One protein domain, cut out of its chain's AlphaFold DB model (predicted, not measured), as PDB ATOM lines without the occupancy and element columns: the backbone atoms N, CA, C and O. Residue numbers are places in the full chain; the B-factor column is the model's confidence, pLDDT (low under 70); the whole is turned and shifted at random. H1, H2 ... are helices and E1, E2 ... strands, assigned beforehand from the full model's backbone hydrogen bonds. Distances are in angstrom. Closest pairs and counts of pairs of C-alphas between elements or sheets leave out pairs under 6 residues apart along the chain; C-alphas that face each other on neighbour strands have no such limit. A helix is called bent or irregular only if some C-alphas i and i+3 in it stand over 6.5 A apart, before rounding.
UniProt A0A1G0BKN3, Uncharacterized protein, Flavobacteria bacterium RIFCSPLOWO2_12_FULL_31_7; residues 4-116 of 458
ATOM      1  N   LYS A   4     136.224 155.540 162.514       94.38
ATOM      2  CA  LYS A   4     135.858 156.675 161.666       94.38
ATOM      3  C   LYS A   4     135.762 156.298 160.185       94.38
ATOM      4  O   LYS A   4     134.748 156.580 159.564       94.38
ATOM      5  N   SER A   5     136.741 155.558 159.655       95.12
ATOM      6  CA  SER A   5     136.740 155.121 158.247       95.12
ATOM      7  C   SER A   5     135.623 154.124 157.916       95.12
ATOM      8  O   SER A   5     135.077 154.152 156.817       95.12
ATOM      9  N   LEU A   6     135.251 153.256 158.868       96.06
ATOM     10  CA  LEU A   6     134.126 152.335 158.695       96.06
ATOM     11  C   LEU A   6     132.801 153.105 158.695       96.06
ATOM     12  O   LEU A   6     131.961 152.882 157.831       96.06
ATOM     13  N   ILE A   7     132.637 154.056 159.614       96.19
ATOM     14  CA  ILE A   7     131.446 154.908 159.693       96.19
ATOM     15  C   ILE A   7     131.308 155.776 158.434       96.19
ATOM     16  O   ILE A   7     130.233 155.823 157.847       96.19
ATOM     17  N   GLU A   8     132.389 156.407 157.973       95.75
ATOM     18  CA  GLU A   8     132.413 157.216 156.744       95.75
ATOM     19  C   GLU A   8     132.061 156.385 155.504       95.75
ATOM     20  O   GLU A   8     131.267 156.826 154.667       95.75
ATOM     21  N   ARG A   9     132.581 155.154 155.400       96.25
ATOM     22  CA  ARG A   9     132.211 154.237 154.315       96.25
ATOM     23  C   ARG A   9     130.737 153.848 154.384       96.25
ATOM     24  O   ARG A   9     130.072 153.843 153.354       96.25
ATOM     25  N   PHE A  10     130.213 153.569 155.577       96.06
ATOM     26  CA  PHE A  10     128.789 153.290 155.759       96.06
ATOM     27  C   PHE A  10     127.923 154.476 155.331       96.06
ATOM     28  O   PHE A  10     126.992 154.296 154.556       96.06
ATOM     29  N   ILE A  11     128.272 155.690 155.757       94.31
ATOM     30  CA  ILE A  11     127.587 156.923 155.350       94.31
ATOM     31  C   ILE A  11     127.604 157.087 153.828       94.31
ATOM     32  O   ILE A  11     126.560 157.337 153.234       94.31
ATOM     33  N   THR A  12     128.757 156.869 153.195       95.19
ATOM     34  CA  THR A  12     128.912 156.962 151.735       95.19
ATOM     35  C   THR A  12     127.966 156.001 151.009       95.19
ATOM     36  O   THR A  12     127.330 156.395 150.032       95.19
ATOM     37  N   ILE A  13     127.824 154.771 151.519       94.75
ATOM     38  CA  ILE A  13     126.884 153.775 150.987       94.75
ATOM     39  C   ILE A  13     125.441 154.265 151.151       94.75
ATOM     40  O   ILE A  13     124.666 154.210 150.197       94.75
ATOM     41  N   ILE A  14     125.082 154.797 152.327       93.19
ATOM     42  CA  ILE A  14     123.738 155.342 152.572       93.19
ATOM     43  C   ILE A  14     123.399 156.497 151.622       93.19
ATOM     44  O   ILE A  14     122.259 156.618 151.166       93.19
ATOM     45  N   GLU A  15     124.364 157.362 151.328       92.31
ATOM     46  CA  GLU A  15     124.136 158.558 150.519       92.31
ATOM     47  C   GLU A  15     124.071 158.280 149.016       92.31
ATOM     48  O   GLU A  15     123.233 158.895 148.346       92.31
ATOM     49  N   ASN A  16     124.916 157.376 148.507       93.81
ATOM     50  CA  ASN A  16     125.143 157.196 147.067       93.81
ATOM     51  C   ASN A  16     124.551 155.898 146.501       93.81
ATOM     52  O   ASN A  16     124.043 155.889 145.378       93.81
ATOM     53  N   ASP A  17     124.583 154.808 147.266       94.69
ATOM     54  CA  ASP A  17     124.328 153.464 146.733       94.69
ATOM     55  C   ASP A  17     122.914 152.946 147.036       94.69
ATOM     56  O   ASP A  17     122.519 151.885 146.548       94.69
ATOM     57  N   ILE A  18     122.127 153.695 147.812       93.25
ATOM     58  CA  ILE A  18     120.800 153.287 148.286       93.25
ATOM     59  C   ILE A  18     119.682 154.109 147.641       93.25
ATOM     60  O   ILE A  18     119.766 155.332 147.501       93.25
ATOM     61  N   ASP A  19     118.580 153.438 147.313       93.44
ATOM     62  CA  ASP A  19     117.322 154.077 146.940       93.44
ATOM     63  C   ASP A  19     116.658 154.661 148.197       93.44
ATOM     64  O   ASP A  19     116.002 153.954 148.967       93.44
ATOM     65  N   LYS A  20     116.805 155.972 148.410       91.19
ATOM     66  CA  LYS A  20     116.272 156.676 149.591       91.19
ATOM     67  C   LYS A  20     114.754 156.539 149.754       91.19
ATOM     68  O   LYS A  20     114.261 156.650 150.874       91.19
ATOM     69  N   SER A  21     114.015 156.284 148.671       91.81
ATOM     70  CA  SER A  21     112.559 156.088 148.722       91.81
ATOM     71  C   SER A  21     112.153 154.718 149.275       91.81
ATOM     72  O   SER A  21     111.019 154.538 149.714       91.81
ATOM     73  N   SER A  22     113.093 153.771 149.295       93.44
ATOM     74  CA  SER A  22     112.893 152.394 149.754       93.44
ATOM     75  C   SER A  22     113.242 152.167 151.227       93.44
ATOM     76  O   SER A  22     113.167 151.031 151.697       93.44
ATOM     77  N   ILE A  23     113.671 153.214 151.938       93.88
ATOM     78  CA  ILE A  23     114.110 153.106 153.328       93.88
ATOM     79  C   ILE A  23     112.898 152.840 154.225       93.88
ATOM     80  O   ILE A  23     112.026 153.691 154.401       93.88
ATOM     81  N   GLU A  24     112.888 151.665 154.841       93.56
ATOM     82  CA  GLU A  24     111.909 151.229 155.827       93.56
ATOM     83  C   GLU A  24     112.632 151.039 157.169       93.56
ATOM     84  O   GLU A  24     113.685 150.404 157.240       93.56
ATOM     85  N   CYS A  25     112.086 151.590 158.256       91.38
ATOM     86  CA  CYS A  25     112.630 151.361 159.591       91.38
ATOM     87  C   CYS A  25     111.519 151.067 160.594       91.38
ATOM     88  O   CYS A  25     110.596 151.863 160.771       91.38
ATOM     89  N   ASN A  26     111.638 149.933 161.285       87.88
ATOM     90  CA  ASN A  26     110.710 149.501 162.335       87.88
ATOM     91  C   ASN A  26     111.216 149.857 163.753       87.88
ATOM     92  O   ASN A  26     110.768 149.292 164.748       87.88
ATOM     93  N   GLY A  27     112.170 150.789 163.844       79.75
ATOM     94  CA  GLY A  27     112.820 151.234 165.076       79.75
ATOM     95  C   GLY A  27     114.178 150.579 165.320       79.75
ATOM     96  O   GLY A  27     115.106 151.284 165.714       79.75
ATOM     97  N   LYS A  28     114.311 149.273 165.051       88.56
ATOM     98  CA  LYS A  28     115.564 148.518 165.249       88.56
ATOM     99  C   LYS A  28     116.168 148.038 163.945       88.56
ATOM    100  O   LYS A  28     117.373 148.168 163.743       88.56
ATOM    101  N   ASP A  29     115.326 147.503 163.077       94.44
ATOM    102  CA  ASP A  29     115.724 147.016 161.774       94.44
ATOM    103  C   ASP A  29     115.599 148.152 160.761       94.44
ATOM    104  O   ASP A  29     114.636 148.931 160.750       94.44
ATOM    105  N   PHE A  30     116.632 148.267 159.945       95.38
ATOM    106  CA  PHE A  30     116.794 149.246 158.895       95.38
ATOM    107  C   PHE A  30     116.901 148.486 157.582       95.38
ATOM    108  O   PHE A  30     117.876 147.768 157.346       95.38
ATOM    109  N   THR A  31     115.870 148.613 156.756       96.62
ATOM    110  CA  THR A  31     115.759 147.922 155.478       96.62
ATOM    111  C   THR A  31     115.799 148.933 154.348       96.62
ATOM    112  O   THR A  31     115.151 149.975 154.408       96.62
ATOM    113  N   PHE A  32     116.556 148.631 153.302       95.88
ATOM    114  CA  PHE A  32     116.694 149.510 152.145       95.88
ATOM    115  C   PHE A  32     117.028 148.714 150.888       95.88
ATOM    116  O   PHE A  32     117.479 147.571 150.965       95.88
ATOM    117  N   LYS A  33     116.820 149.321 149.721       96.88
ATOM    118  CA  LYS A  33     117.149 148.754 148.414       96.88
ATOM    119  C   LYS A  33     118.425 149.378 147.851       96.88
ATOM    120  O   LYS A  33     118.574 150.598 147.863       96.88
ATOM    121  N   VAL A  34     119.321 148.546 147.326       96.62
ATOM    122  CA  VAL A  34     120.545 148.990 146.639       96.62
ATOM    123  C   VAL A  34     120.216 149.407 145.199       96.62
ATOM    124  O   VAL A  34     119.473 148.702 144.507       96.62
ATOM    125  N   ASN A  35     120.757 150.546 144.756       94.62
ATOM    126  CA  ASN A  35     120.524 151.121 143.425       94.62
ATOM    127  C   ASN A  35     121.068 150.227 142.301       94.62
ATOM    128  O   ASN A  35     120.373 149.987 141.313       94.62
ATOM    129  N   ASP A  36     122.289 149.714 142.469       92.56
ATOM    130  CA  ASP A  36     122.945 148.819 141.518       92.56
ATOM    131  C   ASP A  36     123.067 147.404 142.101       92.56
ATOM    132  O   ASP A  36     123.639 147.188 143.166       92.56
ATOM    133  N   SER A  37     122.539 146.405 141.389       87.44
ATOM    134  CA  SER A  37     122.708 144.998 141.768       87.44
ATOM    135  C   SER A  37     124.173 144.566 141.813       87.44
ATOM    136  O   SER A  37     124.491 143.647 142.563       87.44
ATOM    137  N   SER A  38     125.046 145.194 141.018       86.25
ATOM    138  CA  SER A  38     126.451 144.796 140.906       86.25
ATOM    139  C   SER A  38     127.265 145.122 142.164       86.25
ATOM    140  O   SER A  38     128.150 144.353 142.527       86.25
ATOM    141  N   SER A  39     126.910 146.188 142.894       91.88
ATOM    142  CA  SER A  39     127.569 146.595 144.145       91.88
ATOM    143  C   SER A  39     126.990 145.925 145.396       91.88
ATOM    144  O   SER A  39     127.544 146.057 146.490       91.88
ATOM    145  N   LYS A  40     125.878 145.186 145.262       95.00
ATOM    146  CA  LYS A  40     125.143 144.596 146.390       95.00
ATOM    147  C   LYS A  40     126.007 143.652 147.230       95.00
ATOM    148  O   LYS A  40     125.936 143.712 148.453       95.00
ATOM    149  N   GLU A  41     126.797 142.789 146.596       95.81
ATOM    150  CA  GLU A  41     127.616 141.787 147.293       95.81
ATOM    151  C   GLU A  41     128.742 142.445 148.108       95.81
ATOM    152  O   GLU A  41     128.909 142.137 149.288       95.81
ATOM    153  N   ASP A  42     129.424 143.439 147.533       96.25
ATOM    154  CA  ASP A  42     130.456 144.223 148.222       96.25
ATOM    155  C   ASP A  42     129.889 145.015 149.408       96.25
ATOM    156  O   ASP A  42     130.503 145.081 150.481       96.25
ATOM    157  N   ILE A  43     128.701 145.606 149.233       96.56
ATOM    158  CA  ILE A  43     127.977 146.301 150.303       96.56
ATOM    159  C   ILE A  43     127.595 145.307 151.401       96.56
ATOM    160  O   ILE A  43     127.819 145.586 152.576       96.56
ATOM    161  N   LEU A  44     127.064 144.136 151.045       97.06
ATOM    162  CA  LEU A  44     126.660 143.108 152.003       97.06
ATOM    163  C   LEU A  44     127.855 142.592 152.821       97.06
ATOM    164  O   LEU A  44     127.732 142.429 154.036       97.06
ATOM    165  N   LEU A  45     129.008 142.371 152.185       97.00
ATOM    166  CA  LEU A  45     130.249 141.988 152.867       97.00
ATOM    167  C   LEU A  45     130.685 143.068 153.863       97.00
ATOM    168  O   LEU A  45     130.886 142.777 155.041       97.00
ATOM    169  N   PHE A  46     130.739 144.327 153.423       97.44
ATOM    170  CA  PHE A  46     131.092 145.447 154.295       97.44
ATOM    171  C   PHE A  46     130.118 145.615 155.473       97.44
ATOM    172  O   PHE A  46     130.539 145.833 156.610       97.44
ATOM    173  N   LEU A  47     128.811 145.499 155.233       97.38
ATOM    174  CA  LEU A  47     127.807 145.609 156.290       97.38
ATOM    175  C   LEU A  47     127.908 144.454 157.282       97.38
ATOM    176  O   LEU A  47     127.732 144.681 158.477       97.38
ATOM    177  N   ASN A  48     128.230 143.243 156.822       97.38
ATOM    178  CA  ASN A  48     128.504 142.114 157.706       97.38
ATOM    179  C   ASN A  48     129.750 142.338 158.566       97.38
ATOM    180  O   ASN A  48     129.804 141.810 159.674       97.38
ATOM    181  N   ASP A  49     130.730 143.124 158.123       96.06
ATOM    182  CA  ASP A  49     131.874 143.512 158.958       96.06
ATOM    183  C   ASP A  49     131.500 144.554 160.024       96.06
ATOM    184  O   ASP A  49     132.104 144.582 161.099       96.06
ATOM    185  N   LEU A  50     130.483 145.382 159.762       97.25
ATOM    186  CA  LEU A  50     130.051 146.475 160.638       97.25
ATOM    187  C   LEU A  50     128.944 146.075 161.634       97.25
ATOM    188  O   LEU A  50     128.981 146.488 162.796       97.25
ATOM    189  N   PHE A  51     127.979 145.261 161.208       97.75
ATOM    190  CA  PHE A  51     126.782 144.883 161.966       97.75
ATOM    191  C   PHE A  51     126.697 143.369 162.200       97.75
ATOM    192  O   PHE A  51     127.328 142.561 161.519       97.75
ATOM    193  N   VAL A  52     125.899 142.964 163.189       96.12
ATOM    194  CA  VAL A  52     125.600 141.554 163.476       96.12
ATOM    195  C   VAL A  52     124.219 141.198 162.928       96.12
ATOM    196  O   VAL A  52     123.225 141.812 163.318       96.12
ATOM    197  N   ASN A  53     124.147 140.120 162.142       92.38
ATOM    198  CA  ASN A  53     122.933 139.618 161.477       92.38
ATOM    199  C   ASN A  53     122.424 140.563 160.375       92.38
ATOM    200  O   ASN A  53     121.318 141.089 160.464       92.38
ATOM    201  N   VAL A  54     123.244 140.796 159.347       97.12
ATOM    202  CA  VAL A  54     122.773 141.449 158.119       97.12
ATOM    203  C   VAL A  54     122.057 140.404 157.272       97.12
ATOM    204  O   VAL A  54     122.628 139.361 156.953       97.12
ATOM    205  N   GLU A  55     120.803 140.670 156.930       97.06
ATOM    206  CA  GLU A  55     119.964 139.773 156.144       97.06
ATOM    207  C   GLU A  55     119.908 140.244 154.692       97.06
ATOM    208  O   GLU A  55     119.566 141.397 154.403       97.06
ATOM    209  N   ASP A  56     120.227 139.331 153.776       97.12
ATOM    210  CA  ASP A  56     120.012 139.549 152.353       97.12
ATOM    211  C   ASP A  56     118.567 139.190 151.976       97.12
ATOM    212  O   ASP A  56     118.139 138.042 152.118       97.12
ATOM    213  N   LEU A  57     117.809 140.176 151.496       96.31
ATOM    214  CA  LEU A  57     116.414 140.025 151.107       96.31
ATOM    215  C   LEU A  57     116.259 140.037 149.576       96.31
ATOM    216  O   LEU A  57     117.120 140.469 148.801       96.31
ATOM    217  N   LEU A  58     115.100 139.563 149.110       94.38
ATOM    218  CA  LEU A  58     114.750 139.587 147.688       94.38
ATOM    219  C   LEU A  58     114.652 141.028 147.149       94.38
ATOM    220  O   LEU A  58     114.441 141.984 147.892       94.38
ATOM    221  N   ALA A  59     114.758 141.169 145.823       93.12
ATOM    222  CA  ALA A  59     114.630 142.446 145.105       93.12
ATOM    223  C   ALA A  59     115.677 143.514 145.488       93.12
ATOM    224  O   ALA A  59     115.358 144.701 145.572       93.12
ATOM    225  N   ASN A  60     116.932 143.088 145.679       94.56
ATOM    226  CA  ASN A  60     118.067 143.935 146.077       94.56
ATOM    227  C   ASN A  60     117.853 144.680 147.401       94.56
ATOM    228  O   ASN A  60     118.433 145.747 147.601       94.56
ATOM    229  N   LYS A  61     117.017 144.139 148.293       97.00
ATOM    230  CA  LYS A  61     116.839 144.685 149.635       97.00
ATOM    231  C   LYS A  61     117.868 144.086 150.593       97.00
ATOM    232  O   LYS A  61     118.173 142.902 150.515       97.00
ATOM    233  N   ILE A  62     118.375 144.903 151.506       97.75
ATOM    234  CA  ILE A  62     119.223 144.487 152.625       97.75
ATOM    235  C   ILE A  62     118.537 144.958 153.904       97.75
ATOM    236  O   ILE A  62     118.010 146.073 153.939       97.75
ATOM    237  N   SER A  63     118.528 144.118 154.937       97.31
ATOM    238  CA  SER A  63     118.049 144.477 156.272       97.31
ATOM    239  C   SER A  63     119.168 144.325 157.295       97.31
ATOM    240  O   SER A  63     119.896 143.335 157.289       97.31
ATOM    241  N   LEU A  64     119.325 145.311 158.175       96.94
ATOM    242  CA  LEU A  64     120.306 145.276 159.258       96.94
ATOM    243  C   LEU A  64     119.712 145.809 160.556       96.94
ATOM    244  O   LEU A  64     118.839 146.673 160.541       96.94
ATOM    245  N   ASN A  65     120.208 145.317 161.688       96.50
ATOM    246  CA  ASN A  65     119.770 145.765 163.004       96.50
ATOM    247  C   ASN A  65     120.719 146.842 163.556       96.50
ATOM    248  O   ASN A  65     121.872 146.550 163.883       96.50
ATOM    249  N   LEU A  66     120.230 148.077 163.690       95.56
ATOM    250  CA  LEU A  66     121.031 149.242 164.090       95.56
ATOM    251  C   LEU A  66     121.553 149.168 165.537       95.56
ATOM    252  O   LEU A  66     122.536 149.830 165.861       95.56
ATOM    253  N   GLU A  67     120.937 148.359 166.405       94.81
ATOM    254  CA  GLU A  67     121.391 148.175 167.794       94.81
ATOM    255  C   GLU A  67     122.553 147.173 167.908       94.81
ATOM    256  O   GLU A  67     123.248 147.146 168.924       94.81
ATOM    257  N   LYS A  68     122.769 146.328 166.892       95.62
ATOM    258  CA  LYS A  68     123.754 145.238 166.923       95.62
ATOM    259  C   LYS A  68     124.986 145.571 166.083       95.62
ATOM    260  O   LYS A  68     125.195 145.019 165.004       95.62
ATOM    261  N   VAL A  69     125.819 146.460 166.605       96.69
ATOM    262  CA  VAL A  69     127.034 146.954 165.946       96.69
ATOM    263  C   VAL A  69     128.253 146.185 166.460       96.69
ATOM    264  O   VAL A  69     128.363 145.923 167.656       96.69
ATOM    265  N   LYS A  70     129.176 145.803 165.568       97.38
ATOM    266  CA  LYS A  70     130.426 145.105 165.936       97.38
ATOM    267  C   LYS A  70     131.500 146.048 166.484       97.38
ATOM    268  O   LYS A  70     132.395 145.608 167.199       97.38
ATOM    269  N   ILE A  71     131.421 147.329 166.134       95.69
ATOM    270  CA  ILE A  71     132.313 148.375 166.633       95.69
ATOM    271  C   ILE A  71     131.956 148.714 168.084       95.69
ATOM    272  O   ILE A  71     130.824 149.082 168.396       95.69
ATOM    273  N   GLU A  72     132.952 148.638 168.963       95.19
ATOM    274  CA  GLU A  72     132.813 149.031 170.362       95.19
ATOM    275  C   GLU A  72     132.515 150.535 170.487       95.19
ATOM    276  O   GLU A  72     133.166 151.362 169.848       95.19
ATOM    277  N   ASN A  73     131.541 150.888 171.333       96.00
ATOM    278  CA  ASN A  73     131.089 152.264 171.568       96.00
ATOM    279  C   ASN A  73     130.607 153.006 170.308       96.00
ATOM    280  O   ASN A  73     130.636 154.233 170.286       96.00
ATOM    281  N   ALA A  74     130.134 152.301 169.279       97.12
ATOM    282  CA  ALA A  74     129.441 152.918 168.152       97.12
ATOM    283  C   ALA A  74     127.937 152.635 168.222       97.12
ATOM    284  O   ALA A  74     127.514 151.488 168.368       97.12
ATOM    285  N   PHE A  75     127.127 153.683 168.096       97.31
ATOM    286  CA  PHE A  75     125.672 153.602 168.191       97.31
ATOM    287  C   PHE A  75     125.025 154.205 166.949       97.31
ATOM    288  O   PHE A  75     125.304 155.348 166.582       97.31
ATOM    289  N   PHE A  76     124.127 153.446 166.325       96.56
ATOM    290  CA  PHE A  76     123.402 153.876 165.138       96.56
ATOM    291  C   PHE A  76     121.921 154.006 165.465       96.56
ATOM    292  O   PHE A  76     121.315 153.123 166.070       96.56
ATOM    293  N   PHE A  77     121.328 155.117 165.049       95.56
ATOM    294  CA  PHE A  77     119.919 155.405 165.256       95.56
ATOM    295  C   PHE A  77     119.291 155.844 163.946       95.56
ATOM    296  O   PHE A  77     119.851 156.648 163.205       95.56
ATOM    297  N   PHE A  78     118.089 155.352 163.668       93.56
ATOM    298  CA  PHE A  78     117.356 155.799 162.491       93.56
ATOM    299  C   PHE A  78     116.999 157.281 162.588       93.56
ATOM    300  O   PHE A  78     117.151 158.034 161.629       93.56
ATOM    301  N   ASP A  79     116.541 157.704 163.765       93.25
ATOM    302  CA  ASP A  79     116.098 159.062 163.992       93.25
ATOM    303  C   ASP A  79     116.414 159.612 165.378       93.25
ATOM    304  O   ASP A  79     116.883 158.897 166.264       93.25
ATOM    305  N   PHE A  80     116.164 160.912 165.561       92.38
ATOM    306  CA  PHE A  80     116.391 161.565 166.847       92.38
ATOM    307  C   PHE A  80     115.531 160.958 167.966       92.38
ATOM    308  O   PHE A  80     115.991 160.847 169.096       92.38
ATOM    309  N   LYS A  81     114.323 160.470 167.661       93.50
ATOM    310  CA  LYS A  81     113.434 159.833 168.641       93.50
ATOM    311  C   LYS A  81     113.971 158.467 169.094       93.50
ATOM    312  O   LYS A  81     113.925 158.151 170.285       93.50
ATOM    313  N   SER A  82     114.527 157.677 168.181       93.88
ATOM    314  CA  SER A  82     115.245 156.432 168.447       93.88
ATOM    315  C   SER A  82     116.502 156.713 169.262       93.88
ATOM    316  O   SER A  82     116.732 156.038 170.262       93.88
ATOM    317  N   PHE A  83     117.258 157.761 168.919       94.69
ATOM    318  CA  PHE A  83     118.402 158.225 169.713       94.69
ATOM    319  C   PHE A  83     118.002 158.605 171.146       94.69
ATOM    320  O   PHE A  83     118.655 158.188 172.105       94.69
ATOM    321  N   GLN A  84     116.904 159.339 171.329       94.94
ATOM    322  CA  GLN A  84     116.398 159.685 172.658       94.94
ATOM    323  C   GLN A  84     115.982 158.437 173.448       94.94
ATOM    324  O   GLN A  84     116.299 158.319 174.634       94.94
ATOM    325  N   SER A  85     115.302 157.498 172.785       94.88
ATOM    326  CA  SER A  85     114.846 156.229 173.371       94.88
ATOM    327  C   SER A  85     116.013 155.324 173.772       94.88
ATOM    328  O   SER A  85     115.954 154.655 174.802       94.88
ATOM    329  N   GLY A  86     117.102 155.358 173.004       95.31
ATOM    330  CA  GLY A  86     118.331 154.620 173.265       95.31
ATOM    331  C   GLY A  86     119.207 155.195 174.380       95.31
ATOM    332  O   GLY A  86     120.236 154.603 174.667       95.31
ATOM    333  N   TYR A  87     118.842 156.303 175.042       96.00
ATOM    334  CA  TYR A  87     119.712 156.993 176.016       96.00
ATOM    335  C   TYR A  87     120.395 156.074 177.038       96.00
ATOM    336  O   TYR A  87     121.581 156.226 177.325       96.00
ATOM    337  N   LEU A  88     119.672 155.085 177.565       95.75
ATOM    338  CA  LEU A  88     120.221 154.167 178.564       95.75
ATOM    339  C   LEU A  88     121.393 153.321 178.047       95.75
ATOM    340  O   LEU A  88     122.235 152.948 178.863       95.75
ATOM    341  N   SER A  89     121.469 153.032 176.743       95.00
ATOM    342  CA  SER A  89     122.538 152.204 176.173       95.00
ATOM    343  C   SER A  89     123.864 152.953 176.046       95.00
ATOM    344  O   SER A  89     124.914 152.333 176.181       95.00
ATOM    345  N   TYR A  90     123.829 154.274 175.850       95.81
ATOM    346  CA  TYR A  90     125.037 155.070 175.614       95.81
ATOM    347  C   TYR A  90     125.368 156.081 176.716       95.81
ATOM    348  O   TYR A  90     126.471 156.617 176.706       95.81
ATOM    349  N   LYS A  91     124.479 156.364 177.684       96.31
ATOM    350  CA  LYS A  91     124.664 157.468 178.657       96.31
ATOM    351  C   LYS A  91     126.017 157.484 179.382       96.31
ATOM    352  O   LYS A  91     126.553 158.554 179.654       96.31
ATOM    353  N   ASN A  92     126.572 156.309 179.687       96.75
ATOM    354  CA  ASN A  92     127.814 156.172 180.454       96.75
ATOM    355  C   ASN A  92     129.071 156.281 179.579       96.75
ATOM    356  O   ASN A  92     130.148 156.535 180.104       96.75
ATOM    357  N   VAL A  93     128.932 156.078 178.268       96.88
ATOM    358  CA  VAL A  93     130.031 156.087 177.289       96.88
ATOM    359  C   VAL A  93     129.853 157.191 176.246       96.88
ATOM    360  O   VAL A  93     130.571 157.211 175.257       96.88
ATOM    361  N   PHE A  94     128.907 158.118 176.456       96.88
ATOM    362  CA  PHE A  94     128.516 159.121 175.463       96.88
ATOM    363  C   PHE A  94     129.698 159.945 174.964       96.88
ATOM    364  O   PHE A  94     129.765 160.242 173.781       96.88
ATOM    365  N   ASP A  95     130.615 160.347 175.845       95.00
ATOM    366  CA  ASP A  95     131.745 161.200 175.468       95.00
ATOM    367  C   ASP A  95     132.764 160.413 174.610       95.00
ATOM    368  O   ASP A  95     133.261 160.924 173.601       95.00
ATOM    369  N   ASP A  96     132.936 159.125 174.918       96.44
ATOM    370  CA  ASP A  96     133.841 158.173 174.265       96.44
ATOM    371  C   ASP A  96     133.248 157.424 173.060       96.44
ATOM    372  O   ASP A  96     133.951 156.609 172.457       96.44
ATOM    373  N   SER A  97     131.984 157.674 172.712       96.88
ATOM    374  CA  SER A  97     131.271 156.942 171.666       96.88
ATOM    375  C   SER A  97     131.189 157.672 170.329       96.88
ATOM    376  O   SER A  97     131.180 158.906 170.269       96.88
ATOM    377  N   ASP A  98     131.067 156.892 169.260       97.38
ATOM    378  CA  ASP A  98     130.624 157.360 167.952       97.38
ATOM    379  C   ASP A  98     129.097 157.205 167.869       97.38
ATOM    380  O   ASP A  98     128.549 156.146 168.183       97.38
ATOM    381  N   ILE A  99     128.384 158.256 167.475       97.06
ATOM    382  CA  ILE A  99     126.921 158.254 167.372       97.06
ATOM    383  C   ILE A  99     126.525 158.734 165.982       97.06
ATOM    384  O   ILE A  99     126.921 159.817 165.555       97.06
ATOM    385  N   VAL A 100     125.716 157.930 165.297       96.06
ATOM    386  CA  VAL A 100     125.234 158.205 163.942       96.06
ATOM    387  C   VAL A 100     123.710 158.211 163.948       96.06
ATOM    388  O   VAL A 100     123.086 157.219 164.325       96.06
ATOM    389  N   ILE A 101     123.104 159.318 163.515       94.81
ATOM    390  CA  ILE A 101     121.656 159.441 163.322       94.81
ATOM    391  C   ILE A 101     121.349 159.621 161.834       94.81
ATOM    392  O   ILE A 101     121.820 160.565 161.201       94.81
ATOM    393  N   LEU A 102     120.521 158.731 161.285       91.56
ATOM    394  CA  LEU A 102     120.321 158.587 159.839       91.56
ATOM    395  C   LEU A 102     119.249 159.517 159.224       91.56
ATOM    396  O   LEU A 102     119.093 159.534 158.006       91.56
ATOM    397  N   LYS A 103     118.451 160.246 160.020       81.19
ATOM    398  CA  LYS A 103     117.067 160.582 159.622       81.19
ATOM    399  C   LYS A 103     116.847 161.434 158.350       81.19
ATOM    400  O   LYS A 103     117.216 162.603 158.276       81.19
ATOM    401  N   THR A 104     116.052 160.826 157.457       53.75
ATOM    402  CA  THR A 104     115.001 161.208 156.464       53.75
ATOM    403  C   THR A 104     114.855 162.604 155.837       53.75
ATOM    404  O   THR A 104     114.110 162.698 154.865       53.75
ATOM    405  N   ASN A 105     115.527 163.668 156.283       59.62
ATOM    406  CA  ASN A 105     115.448 164.993 155.630       59.62
ATOM    407  C   ASN A 105     116.765 165.371 154.924       59.62
ATOM    408  O   ASN A 105     117.115 166.546 154.848       59.62
ATOM    409  N   ASN A 106     117.506 164.374 154.428       63.19
ATOM    410  CA  ASN A 106     118.819 164.514 153.779       63.19
ATOM    411  C   ASN A 106     119.946 165.098 154.650       63.19
ATOM    412  O   ASN A 106     120.978 165.477 154.102       63.19
ATOM    413  N   LYS A 107     119.797 165.169 155.978       80.94
ATOM    414  CA  LYS A 107     120.869 165.643 156.858       80.94
ATOM    415  C   LYS A 107     121.220 164.575 157.887       80.94
ATOM    416  O   LYS A 107     120.441 164.312 158.799       80.94
ATOM    417  N   LEU A 108     122.384 163.962 157.701       89.69
ATOM    418  CA  LEU A 108     122.981 163.054 158.670       89.69
ATOM    419  C   LEU A 108     123.532 163.865 159.840       89.69
ATOM    420  O   LEU A 108     124.197 164.883 159.642       89.69
ATOM    421  N   GLU A 109     123.260 163.406 161.055       92.31
ATOM    422  CA  GLU A 109     123.837 163.981 162.268       92.31
ATOM    423  C   GLU A 109     124.797 162.956 162.857       92.31
ATOM    424  O   GLU A 109     124.408 161.841 163.213       92.31
ATOM    425  N   ILE A 110     126.072 163.326 162.910       93.56
ATOM    426  CA  ILE A 110     127.151 162.443 163.338       93.56
ATOM    427  C   ILE A 110     127.892 163.129 164.474       93.56
ATOM    428  O   ILE A 110     128.120 164.342 164.463       93.56
ATOM    429  N   LYS A 111     128.267 162.333 165.466       95.56
ATOM    430  CA  LYS A 111     129.181 162.710 166.532       95.56
ATOM    431  C   LYS A 111     130.252 161.642 166.601       95.56
ATOM    432  O   LYS A 111     129.959 160.516 166.992       95.56
ATOM    433  N   TYR A 112     131.471 161.984 166.212       95.75
ATOM    434  CA  TYR A 112     132.607 161.100 166.433       95.75
ATOM    435  C   TYR A 112     133.076 161.187 167.886       95.75
ATOM    436  O   TYR A 112     132.765 162.136 168.620       95.75
ATOM    437  N   LYS A 113     133.854 160.198 168.314       94.00
ATOM    438  CA  LYS A 113     134.545 160.216 169.600       94.00
ATOM    439  C   LYS A 113     135.318 161.531 169.790       94.00
ATOM    440  O   LYS A 113     136.075 161.939 168.914       94.00
ATOM    441  N   ASN A 114     135.158 162.159 170.958       89.81
ATOM    442  CA  ASN A 114     135.752 163.455 171.330       89.81
ATOM    443  C   ASN A 114     135.343 164.673 170.476       89.81
ATOM    444  O   ASN A 114     135.810 165.776 170.760       89.81
ATOM    445  N   GLU A 115     134.491 164.517 169.462       92.88
ATOM    446  CA  GLU A 115     133.961 165.642 168.689       92.88
ATOM    447  C   GLU A 115     132.642 166.138 169.308       92.88
ATOM    448  O   GLU A 115     131.835 165.361 169.829       92.88
ATOM    449  N   GLU A 116     132.419 167.454 169.278       91.62
ATOM    450  CA  GLU A 116     131.189 168.061 169.790       91.62
ATOM    451  C   GLU A 116     130.138 168.153 168.680       91.62
ATOM    452  O   GLU A 116     130.290 168.894 167.712       91.62
TER     453      GLU A 116
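AT A GLANCE: This is residues 4 to 116 of the 458 residues of an uncharacterized protein of Flavobacteria bacterium RIFCSPLOWO2_12_FULL_31_7 (UniProt A0A1G0BKN3). Two sheets sit one after the other along the long axis: a strongly twisted sheet of four strands, with the long helix H2 over one face, and a small sheet of three strands, with H3 over it and H4 at the end far from the first sheet. H1 runs beside both halves and joins them. The printed part has 113 residues with four named helices and seven named strands, in the order H1 E1 E2 H2 E3 E4 E5 H3 H4 E6 E7, a mixed class. The larger sheet runs E1 E2 E4 E3, antiparallel; the smaller runs E5 E6 E7, mixed. The whole is compact, with a radius of gyration of the C-alphas of 13.5 A, yet elongated, spanning 40 by 24 by 23 A.

HOW THE PARTS SIT: Begin with E2, residues 29 to 34, and E4, residues 61 to 65: they are antiparallel, with N 30 and O 64 2.8 A apart. E1, residues 18 to 25, bends by 89 degrees at residue 21 and forms a hairpin with E2, N 24 and O 31 being 2.9 A apart. E3, residues 55 to 57, forms a hairpin with E4, N 55 and O 63 being 2.8 A apart. H2, residues 37 to 50, lies over E4 at a height over the sheet of 9.1 A and runs along the strands, at 6 degrees to E4 on the local plane; their closest C-alphas, Leu 44 and Ile 62, are 7.6 A apart. H2 and this sheet make two layers, a sheet with a helix on one face. E2, H2 and E3 form a split strand-helix-strand unit, with E4 between its strands and a right-handed crossover. H1, residues 4 to 16, only grazes this sheet and only just touches H2, with 3 pairs of C-alphas within 8 A, the closest being Leu 6 and Leu 50 at 7.4 A; their tilt is a shallow 30 degrees, opposite ways. In the second sheet, E5, residues 74 to 77, is parallel to E6, residues 98 to 101, with N 75 and O 98 2.8 A apart. E6 forms a hairpin with E7, residues 109 to 111, where N 99 and O 111 are 2.8 A apart. H1 only grazes this sheet too. H3, residues 80 to 85, lies over E5 at a height of 7.8 A, at 57 degrees on the local plane, only just slantwise to the strands; the closest C-alphas are Phe 77 and Phe 83, 5.5 A apart. H4, residues 87 to 90, only just is on this sheet, with 5 pairs of C-alphas within 10 A, and only grazes it. E5, H3, H4 and E6 form a strand-helix-strand unit, parallel neighbour strands with helices between, with a right-handed crossover. E4 and E5 are apart. In H1 and H3 every O i to N i+4 pair is within hydrogen-bond range, in H2 8 of 10 are, and H4 is too short for such a pair.

IN THESE COORDINATES: Find C-alpha 4 at (135.858, 156.675, 161.666); from there H1 runs 18.1 A to C-alpha 16. E1 covers 14.1 A, E2 16.0 A and E4 13.7 A. H2 starts at C-alpha 37, (122.708, 144.998, 141.768), and covers 20.3 A; it is irregular, with C-alphas 38 and 41 7.2 A apart. E5 and E6 each cover 10.3 A. E7 ends at C-alpha 111, (129.181, 162.710, 166.532). E3, H3 and H4 are short.

THE WHOLE: Look for the two C-alphas farthest apart at Ser 38 and Asn 92, 41.2 A. The printed part has no cut, and none of its links is long. The mean pLDDT of the printed part is 93.5; residues 104 to 106, between E6 and E7, are under 70.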